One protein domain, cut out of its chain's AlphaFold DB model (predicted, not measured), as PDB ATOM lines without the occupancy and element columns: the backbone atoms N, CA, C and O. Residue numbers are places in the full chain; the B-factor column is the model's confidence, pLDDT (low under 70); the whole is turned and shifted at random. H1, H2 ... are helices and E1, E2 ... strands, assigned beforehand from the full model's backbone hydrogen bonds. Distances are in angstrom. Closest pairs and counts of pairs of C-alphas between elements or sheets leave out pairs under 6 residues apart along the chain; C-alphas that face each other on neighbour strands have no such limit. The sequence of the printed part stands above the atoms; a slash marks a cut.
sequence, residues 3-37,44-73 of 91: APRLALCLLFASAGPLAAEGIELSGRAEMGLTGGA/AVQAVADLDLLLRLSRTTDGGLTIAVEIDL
ATOM      1  N   ALA A   3     -10.430  -3.852  24.090       55.41
ATOM      2  CA  ALA A   3      -9.620  -4.158  22.913       55.41
ATOM      3  C   ALA A   3     -10.020  -5.423  22.111       55.41
ATOM      4  O   ALA A   3      -9.971  -5.344  20.880       55.41
ATOM      5  N   PRO A   4     -10.464  -6.554  22.710       55.16
ATOM      6  CA  PRO A   4     -10.621  -7.794  21.937       55.16
ATOM      7  C   PRO A   4     -11.763  -7.709  20.916       55.16
ATOM      8  O   PRO A   4     -11.661  -8.225  19.807       55.16
ATOM      9  N   ARG A   5     -12.825  -6.958  21.235       56.91
ATOM     10  CA  ARG A   5     -13.960  -6.735  20.326       56.91
ATOM     11  C   ARG A   5     -13.577  -5.921  19.085       56.91
ATOM     12  O   ARG A   5     -14.063  -6.216  18.000       56.91
ATOM     13  N   LEU A   6     -12.702  -4.925  19.227       58.00
ATOM     14  CA  LEU A   6     -12.247  -4.081  18.114       58.00
ATOM     15  C   LEU A   6     -11.312  -4.838  17.163       58.00
ATOM     16  O   LEU A   6     -11.467  -4.713  15.950       58.00
ATOM     17  N   ALA A   7     -10.398  -5.656  17.695       57.47
ATOM     18  CA  ALA A   7      -9.517  -6.509  16.893       57.47
ATOM     19  C   ALA A   7     -10.311  -7.558  16.097       57.47
ATOM     20  O   ALA A   7     -10.084  -7.749  14.902       57.47
ATOM     21  N   LEU A   8     -11.310  -8.165  16.742       57.94
ATOM     22  CA  LEU A   8     -12.222  -9.113  16.116       57.94
ATOM     23  C   LEU A   8     -13.054  -8.462  14.995       57.94
ATOM     24  O   LEU A   8     -13.164  -9.013  13.901       57.94
ATOM     25  N   CYS A   9     -13.588  -7.257  15.228       59.72
ATOM     26  CA  CYS A   9     -14.310  -6.496  14.207       59.72
ATOM     27  C   CYS A   9     -13.427  -6.116  13.014       59.72
ATOM     28  O   CYS A   9     -13.893  -6.196  11.884       59.72
ATOM     29  N   LEU A  10     -12.164  -5.738  13.233       57.66
ATOM     30  CA  LEU A  10     -11.212  -5.435  12.157       57.66
ATOM     31  C   LEU A  10     -10.894  -6.667  11.297       57.66
ATOM     32  O   LEU A  10     -10.853  -6.570  10.068       57.66
ATOM     33  N   LEU A  11     -10.739  -7.839  11.919       58.12
ATOM     34  CA  LEU A  11     -10.534  -9.092  11.193       58.12
ATOM     35  C   LEU A  11     -11.774  -9.469  10.363       58.12
ATOM     36  O   LEU A  11     -11.658  -9.732   9.168       58.12
ATOM     37  N   PHE A  12     -12.971  -9.410  10.957       58.97
ATOM     38  CA  PHE A  12     -14.216  -9.714  10.243       58.97
ATOM     39  C   PHE A  12     -14.563  -8.687   9.158       58.97
ATOM     40  O   PHE A  12     -15.086  -9.072   8.113       58.97
ATOM     41  N   ALA A  13     -14.259  -7.402   9.363       57.81
ATOM     42  CA  ALA A  13     -14.543  -6.338   8.401       57.81
ATOM     43  C   ALA A  13     -13.572  -6.321   7.210       57.81
ATOM     44  O   ALA A  13     -13.959  -5.897   6.125       57.81
ATOM     45  N   SER A  14     -12.327  -6.779   7.386       56.22
ATOM     46  CA  SER A  14     -11.318  -6.756   6.313       56.22
ATOM     47  C   SER A  14     -11.426  -7.915   5.313       56.22
ATOM     48  O   SER A  14     -10.887  -7.801   4.212       56.22
ATOM     49  N   ALA A  15     -12.112  -9.018   5.648       52.62
ATOM     50  CA  ALA A  15     -12.203 -10.171   4.741       52.62
ATOM     51  C   ALA A  15     -13.409 -11.113   4.947       52.62
ATOM     52  O   ALA A  15     -13.582 -12.056   4.176       52.62
ATOM     53  N   GLY A  16     -14.259 -10.880   5.950       49.12
ATOM     54  CA  GLY A  16     -15.325 -11.806   6.329       49.12
ATOM     55  C   GLY A  16     -14.820 -13.047   7.096       49.12
ATOM     56  O   GLY A  16     -13.656 -13.429   6.976       49.12
ATOM     57  N   PRO A  17     -15.688 -13.721   7.880       50.81
ATOM     58  CA  PRO A  17     -15.322 -14.880   8.713       50.81
ATOM     59  C   PRO A  17     -14.745 -16.077   7.944       50.81
ATOM     60  O   PRO A  17     -14.097 -16.935   8.532       50.81
ATOM     61  N   LEU A  18     -15.024 -16.156   6.639       49.25
ATOM     62  CA  LEU A  18     -14.727 -17.304   5.779       49.25
ATOM     63  C   LEU A  18     -13.356 -17.224   5.088       49.25
ATOM     64  O   LEU A  18     -13.008 -18.134   4.346       49.25
ATOM     65  N   ALA A  19     -12.591 -16.150   5.306       55.19
ATOM     66  CA  ALA A  19     -11.315 -15.909   4.626       55.19
ATOM     67  C   ALA A  19     -10.077 -16.101   5.521       55.19
ATOM     68  O   ALA A  19      -8.969 -15.761   5.100       55.19
ATOM     69  N   ALA A  20     -10.248 -16.598   6.751       57.91
ATOM     70  CA  ALA A  20      -9.120 -17.014   7.576       57.91
ATOM     71  C   ALA A  20      -8.491 -18.268   6.949       57.91
ATOM     72  O   ALA A  20      -9.148 -19.299   6.826       57.91
ATOM     73  N   GLU A  21      -7.232 -18.166   6.532       65.12
ATOM     74  CA  GLU A  21      -6.479 -19.305   5.990       65.12
ATOM     75  C   GLU A  21      -6.032 -20.261   7.099       65.12
ATOM     76  O   GLU A  21      -5.870 -21.454   6.855       65.12
ATOM     77  N   GLY A  22      -5.866 -19.751   8.324       70.62
ATOM     78  CA  GLY A  22      -5.536 -20.548   9.500       70.62
ATOM     79  C   GLY A  22      -6.512 -20.277  10.635       70.62
ATOM     80  O   GLY A  22      -6.552 -19.160  11.157       70.62
ATOM     81  N   ILE A  23      -7.272 -21.306  11.018       78.75
ATOM     82  CA  ILE A  23      -8.009 -21.357  12.283       78.75
ATOM     83  C   ILE A  23      -7.318 -22.408  13.143       78.75
ATOM     84  O   ILE A  23      -7.351 -23.597  12.824       78.75
ATOM     85  N   GLU A  24      -6.695 -21.967  14.227       82.88
ATOM     86  CA  GLU A  24      -6.023 -22.837  15.183       82.88
ATOM     87  C   GLU A  24      -6.712 -22.718  16.537       82.88
ATOM     88  O   GLU A  24      -6.897 -21.622  17.066       82.88
ATOM     89  N   LEU A  25      -7.093 -23.864  17.099       84.00
ATOM     90  CA  LEU A  25      -7.577 -23.969  18.467       84.00
ATOM     91  C   LEU A  25      -6.540 -24.752  19.264       84.00
ATOM     92  O   LEU A  25      -6.220 -25.893  18.925       84.00
ATOM     93  N   SER A  26      -6.018 -24.135  20.314       87.19
ATOM     94  CA  SER A  26      -5.065 -24.756  21.232       87.19
ATOM     95  C   SER A  26      -5.488 -24.479  22.665       87.19
ATOM     96  O   SER A  26      -6.285 -23.579  22.912       87.19
ATOM     97  N   GLY A  27      -5.006 -25.268  23.616       86.94
ATOM     98  CA  GLY A  27      -5.412 -25.084  24.999       86.94
ATOM     99  C   GLY A  27      -4.887 -26.153  25.932       86.94
ATOM    100  O   GLY A  27      -4.159 -27.066  25.520       86.94
ATOM    101  N   ARG A  28      -5.269 -26.026  27.197       85.00
ATOM    102  CA  ARG A  28      -4.977 -26.981  28.261       85.00
ATOM    103  C   ARG A  28      -6.262 -27.317  28.992       85.00
ATOM    104  O   ARG A  28      -7.098 -26.462  29.233       85.00
ATOM    105  N   ALA A  29      -6.407 -28.593  29.316       81.31
ATOM    106  CA  ALA A  29      -7.489 -29.077  30.152       81.31
ATOM    107  C   ALA A  29      -6.869 -29.666  31.414       81.31
ATOM    108  O   ALA A  29      -6.030 -30.569  31.327       81.31
ATOM    109  N   GLU A  30      -7.289 -29.170  32.568       83.19
ATOM    110  CA  GLU A  30      -6.873 -29.673  33.868       83.19
ATOM    111  C   GLU A  30      -8.078 -30.258  34.605       83.19
ATOM    112  O   GLU A  30      -9.191 -29.739  34.570       83.19
ATOM    113  N   MET A  31      -7.872 -31.391  35.270       83.94
ATOM    114  CA  MET A  31      -8.892 -32.027  36.094       83.94
ATOM    115  C   MET A  31      -8.265 -32.520  37.385       83.94
ATOM    116  O   MET A  31      -7.184 -33.110  37.387       83.94
ATOM    117  N   GLY A  32      -8.977 -32.326  38.488       84.38
ATOM    118  CA  GLY A  32      -8.492 -32.704  39.800       84.38
ATOM    119  C   GLY A  32      -9.593 -32.830  40.839       84.38
ATOM    120  O   GLY A  32     -10.777 -32.602  40.591       84.38
ATOM    121  N   LEU A  33      -9.168 -33.213  42.036       83.69
ATOM    122  CA  LEU A  33      -9.996 -33.220  43.229       83.69
ATOM    123  C   LEU A  33      -9.384 -32.237  44.225       83.69
ATOM    124  O   LEU A  33      -8.177 -32.267  44.459       83.69
ATOM    125  N   THR A  34     -10.211 -31.388  44.820       80.12
ATOM    126  CA  THR A  34      -9.813 -30.483  45.899       80.12
ATOM    127  C   THR A  34     -10.531 -30.852  47.195       80.12
ATOM    128  O   THR A  34     -11.670 -31.324  47.183       80.12
ATOM    129  N   GLY A  35      -9.863 -30.643  48.330       77.50
ATOM    130  CA  GLY A  35     -10.388 -30.934  49.666       77.50
ATOM    131  C   GLY A  35      -9.891 -32.245  50.283       77.50
ATOM    132  O   GLY A  35      -9.225 -33.057  49.650       77.50
ATOM    133  N   GLY A  36     -10.220 -32.435  51.566       70.69
ATOM    134  CA  GLY A  36      -9.931 -33.664  52.309       70.69
ATOM    135  C   GLY A  36      -8.621 -33.679  53.107       70.69
ATOM    136  O   GLY A  36      -7.738 -34.471  52.814       70.69
ATOM    137  N   ALA A  37      -8.533 -32.890  54.183       67.44
ATOM    138  CA  ALA A  37      -7.814 -33.272  55.411       67.44
ATOM    139  C   ALA A  37      -8.185 -32.317  56.561       67.44
ATOM    140  O   ALA A  37      -7.523 -31.316  56.810       67.44
ATOM    141  N   ALA A  44     -15.656 -32.665  52.646       69.75
ATOM    142  CA  ALA A  44     -16.121 -32.859  51.285       69.75
ATOM    143  C   ALA A  44     -14.917 -32.840  50.338       69.75
ATOM    144  O   ALA A  44     -14.104 -31.916  50.370       69.75
ATOM    145  N   VAL A  45     -14.804 -33.880  49.514       77.00
ATOM    146  CA  VAL A  45     -13.944 -33.875  48.331       77.00
ATOM    147  C   VAL A  45     -14.780 -33.322  47.186       77.00
ATOM    148  O   VAL A  45     -15.904 -33.777  46.970       77.00
ATOM    149  N   GLN A  46     -14.249 -32.340  46.470       74.81
ATOM    150  CA  GLN A  46     -14.917 -31.697  45.346       74.81
ATOM    151  C   GLN A  46     -14.111 -31.919  44.068       74.81
ATOM    152  O   GLN A  46     -12.890 -31.800  44.073       74.81
ATOM    153  N   ALA A  47     -14.795 -32.239  42.973       80.81
ATOM    154  CA  ALA A  47     -14.173 -32.281  41.657       80.81
ATOM    155  C   ALA A  47     -13.995 -30.862  41.109       80.81
ATOM    156  O   ALA A  47     -14.908 -30.041  41.206       80.81
ATOM    157  N   VAL A  48     -12.827 -30.597  40.533       79.12
ATOM    158  CA  VAL A  48     -12.491 -29.348  39.849       79.12
ATOM    159  C   VAL A  48     -12.044 -29.704  38.440       79.12
ATOM    160  O   VAL A  48     -11.290 -30.659  38.242       79.12
ATOM    161  N   ALA A  49     -12.539 -28.952  37.469       78.31
ATOM    162  CA  ALA A  49     -12.084 -29.000  36.093       78.31
ATOM    163  C   ALA A  49     -11.810 -27.567  35.657       78.31
ATOM    164  O   ALA A  49     -12.590 -26.676  35.996       78.31
ATOM    165  N   ASP A  50     -10.717 -27.387  34.933       80.56
ATOM    166  CA  ASP A  50     -10.306 -26.118  34.357       80.56
ATOM    167  C   ASP A  50      -9.969 -26.317  32.880       80.56
ATOM    168  O   ASP A  50      -9.497 -27.390  32.480       80.56
ATOM    169  N   LEU A  51     -10.282 -25.326  32.057       78.62
ATOM    170  CA  LEU A  51     -10.151 -25.433  30.610       78.62
ATOM    171  C   LEU A  51      -9.726 -24.094  30.020       78.62
ATOM    172  O   LEU A  51     -10.584 -23.282  29.701       78.62
ATOM    173  N   ASP A  52      -8.428 -23.958  29.769       85.19
ATOM    174  CA  ASP A  52      -7.855 -22.779  29.129       85.19
ATOM    175  C   ASP A  52      -7.830 -22.984  27.613       85.19
ATOM    176  O   ASP A  52      -7.184 -23.918  27.108       85.19
ATOM    177  N   LEU A  53      -8.506 -22.117  26.856       82.00
ATOM    178  CA  LEU A  53      -8.571 -22.212  25.394       82.00
ATOM    179  C   LEU A  53      -8.098 -20.927  24.707       82.00
ATOM    180  O   LEU A  53      -8.617 -19.838  24.931       82.00
ATOM    181  N   LEU A  54      -7.186 -21.091  23.751       87.06
ATOM    182  CA  LEU A  54      -6.694 -20.042  22.869       87.06
ATOM    183  C   LEU A  54      -7.145 -20.306  21.431       87.06
ATOM    184  O   LEU A  54      -6.766 -21.307  20.810       87.06
ATOM    185  N   LEU A  55      -7.919 -19.373  20.883       83.69
ATOM    186  CA  LEU A  55      -8.298 -19.353  19.475       83.69
ATOM    187  C   LEU A  55      -7.405 -18.372  18.718       83.69
ATOM    188  O   LEU A  55      -7.404 -17.173  18.995       83.69
ATOM    189  N   ARG A  56      -6.699 -18.867  17.705       85.69
ATOM    190  CA  ARG A  56      -5.899 -18.050  16.799       85.69
ATOM    191  C   ARG A  56      -6.491 -18.079  15.400       85.69
ATOM    192  O   ARG A  56      -6.707 -19.131  14.803       85.69
ATOM    193  N   LEU A  57      -6.726 -16.888  14.869       83.00
ATOM    194  CA  LEU A  57      -7.206 -16.656  13.514       83.00
ATOM    195  C   LEU A  57      -6.109 -15.924  12.753       83.00
ATOM    196  O   LEU A  57      -5.624 -14.898  13.224       83.00
ATOM    197  N   SER A  58      -5.715 -16.417  11.583       83.56
ATOM    198  CA  SER A  58      -4.700 -15.757  10.761       83.56
ATOM    199  C   SER A  58      -5.061 -15.742   9.282       83.56
ATOM    200  O   SER A  58      -5.779 -16.612   8.778       83.56
ATOM    201  N   ARG A  59      -4.574 -14.716   8.586       78.56
ATOM    202  CA  ARG A  59      -4.756 -14.535   7.147       78.56
ATOM    203  C   ARG A  59      -3.544 -13.848   6.547       78.56
ATOM    204  O   ARG A  59      -3.093 -12.841   7.091       78.56
ATOM    205  N   THR A  60      -3.080 -14.328   5.399       83.31
ATOM    206  CA  THR A  60      -2.090 -13.609   4.599       83.31
ATOM    207  C   THR A  60      -2.793 -12.869   3.467       83.31
ATOM    208  O   THR A  60      -3.677 -13.394   2.798       83.31
ATOM    209  N   THR A  61      -2.472 -11.591   3.306       80.75
ATOM    210  CA  THR A  61      -2.960 -10.778   2.185       80.75
ATOM    211  C   THR A  61      -2.148 -11.078   0.929       80.75
ATOM    212  O   THR A  61      -1.001 -11.511   1.015       80.75
ATOM    213  N   ASP A  62      -2.691 -10.752  -0.240       80.12
ATOM    214  CA  ASP A  62      -2.034 -10.969  -1.537       80.12
ATOM    215  C   ASP A  62      -0.673 -10.247  -1.664       80.12
ATOM    216  O   ASP A  62       0.166 -10.615  -2.483       80.12
ATOM    217  N   GLY A  63      -0.429  -9.227  -0.830       82.75
ATOM    218  CA  GLY A  63       0.849  -8.518  -0.714       82.75
ATOM    219  C   GLY A  63       1.857  -9.157   0.250       82.75
ATOM    220  O   GLY A  63       2.891  -8.553   0.525       82.75
ATOM    221  N   GLY A  64       1.560 -10.336   0.805       81.88
ATOM    222  CA  GLY A  64       2.431 -11.072   1.726       81.88
ATOM    223  C   GLY A  64       2.374 -10.617   3.189       81.88
ATOM    224  O   GLY A  64       3.118 -11.139   4.014       81.88
ATOM    225  N   LEU A  65       1.504  -9.663   3.545       83.38
ATOM    226  CA  LEU A  65       1.292  -9.270   4.943       83.38
ATOM    227  C   LEU A  65       0.369 -10.277   5.634       83.38
ATOM    228  O   LEU A  65      -0.782 -10.422   5.219       83.38
ATOM    229  N   THR A  66       0.840 -10.897   6.715       84.88
ATOM    230  CA  THR A  66       0.025 -11.753   7.586       84.88
ATOM    231  C   THR A  66      -0.572 -10.948   8.736       84.88
ATOM    232  O   THR A  66       0.139 -10.274   9.477       84.88
ATOM    233  N   ILE A  67      -1.889 -11.048   8.903       81.00
ATOM    234  CA  ILE A  67      -2.647 -10.499  10.029       81.00
ATOM    235  C   ILE A  67      -3.108 -11.680  10.880       81.00
ATOM    236  O   ILE A  67      -3.676 -12.634  10.348       81.00
ATOM    237  N   ALA A  68      -2.879 -11.616  12.190       82.06
ATOM    238  CA  ALA A  68      -3.343 -12.621  13.136       82.06
ATOM    239  C   ALA A  68      -4.047 -11.970  14.329       82.06
ATOM    240  O   ALA A  68      -3.661 -10.890  14.776       82.06
ATOM    241  N   VAL A  69      -5.082 -12.638  14.830       79.44
ATOM    242  CA  VAL A  69      -5.797 -12.287  16.055       79.44
ATOM    243  C   VAL A  69      -5.797 -13.510  16.953       79.44
ATOM    244  O   VAL A  69      -6.199 -14.595  16.533       79.44
ATOM    245  N   GLU A  70      -5.348 -13.313  18.183       84.50
ATOM    246  CA  GLU A  70      -5.388 -14.314  19.241       84.50
ATOM    247  C   GLU A  70      -6.467 -13.904  20.241       84.50
ATOM    248  O   GLU A  70      -6.578 -12.733  20.618       84.50
ATOM    249  N   ILE A  71      -7.317 -14.862  20.593       80.56
ATOM    250  CA  ILE A  71      -8.456 -14.683  21.481       80.56
ATOM    251  C   ILE A  71      -8.308 -15.702  22.596       80.56
ATOM    252  O   ILE A  71      -8.396 -16.908  22.353       80.56
ATOM    253  N   ASP A  72      -8.104 -15.190  23.800       84.62
ATOM    254  CA  ASP A  72      -8.276 -15.956  25.023       84.62
ATOM    255  C   ASP A  72      -9.781 -16.117  25.283       84.62
ATOM    256  O   ASP A  72     -10.532 -15.134  25.314       84.62
ATOM    257  N   LEU A  73     -10.245 -17.364  25.349       78.69
ATOM    258  CA  LEU A  73     -11.658 -17.678  25.542       78.69
ATOM    259  C   LEU A  73     -12.082 -17.562  27.010       78.69
ATOM    260  O   LEU A  73     -13.275 -17.362  27.259       78.69
TER     261      LEU A  73
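AT A GLANCE: This is residues 3 to 37 and 44 to 73 of the 91 residues of an uncharacterized protein of Roseibacterium sp. KMU-115 (UniProt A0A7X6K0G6). What shape do these atoms make? A long, narrow ribbon of two antiparallel strands, E1 and E2, has the shorter E3 beside E2 at one end, with H1 over one face of the sheet there. The other end of the ribbon, residues 27 to 34 of E1 and 46 to 53 of E2, is a two-stranded arm that makes much of the length. What are its parts and size? The printed part has 65 residues, with one named helix and three named strands in the order H1, E1, E2, E3; the class is mixed, helices and strands, and the sheet runs E1, E2, E3, antiparallel throughout. The whole is extended, with a radius of gyration of the C-alphas of 17.9 A and spans of 62 by 19 by 17 A.

IN THESE COORDINATES: Where does the printed part begin? H1 takes residues 3 to 15, 19.3 A from first to last C-alpha, and C-alpha 3 is at (-9.620, -4.158, 22.913). Where are the strands? E1 is residues 22 to 34, 38.0 A long, and E2 is residues 46 to 60, 46.4 A long, with C-alpha 46 at (-14.917, -31.697, 45.346). E3 is residues 66 to 72, 19.8 A long, with C-alpha 72 at (-8.276, -15.956, 25.023).

HOW THE PARTS SIT: Where is H1? It is on the sheet at a height of 9.2 A, two layers with the helix on one face. It lies over E3 and only just not over E2, with 7 and 2 of its 13 C-alphas falling on them, and runs slantwise to the strands, at 37 degrees to E3 on the local plane. The closest C-alphas of H1 and E3, those of Ala 7 and Val 69, are 6.9 A apart. How do the strands pair? E1 and E2 are antiparallel at 170 degrees, with N 28 and O 52 within hydrogen-bond range at 2.8 A. E2 and E3 are a hairpin, antiparallel at 166 degrees, with N 57 and O 69 within range at 2.9 A. Is the helix backbone complete? In H1, 8 of 9 O i to N i+4 pairs are within hydrogen-bond range.

THE WHOLE: How far does it reach? The two C-alphas farthest apart, those of Ala 37 and Gly 63, are 62.0 A apart. Where is it cut, and how are the links? Residues 38 to 43 are not printed, and C-alphas 37 and 44 are 9.3 A apart across the cut, in the link from E1 to E2. The link from H1 to E1 is short and that from E2 to E3 is tight. Where is confidence low? The mean pLDDT of the printed part is 73.7, and residues 3 to 21, 37 and 44 of this model are under 70.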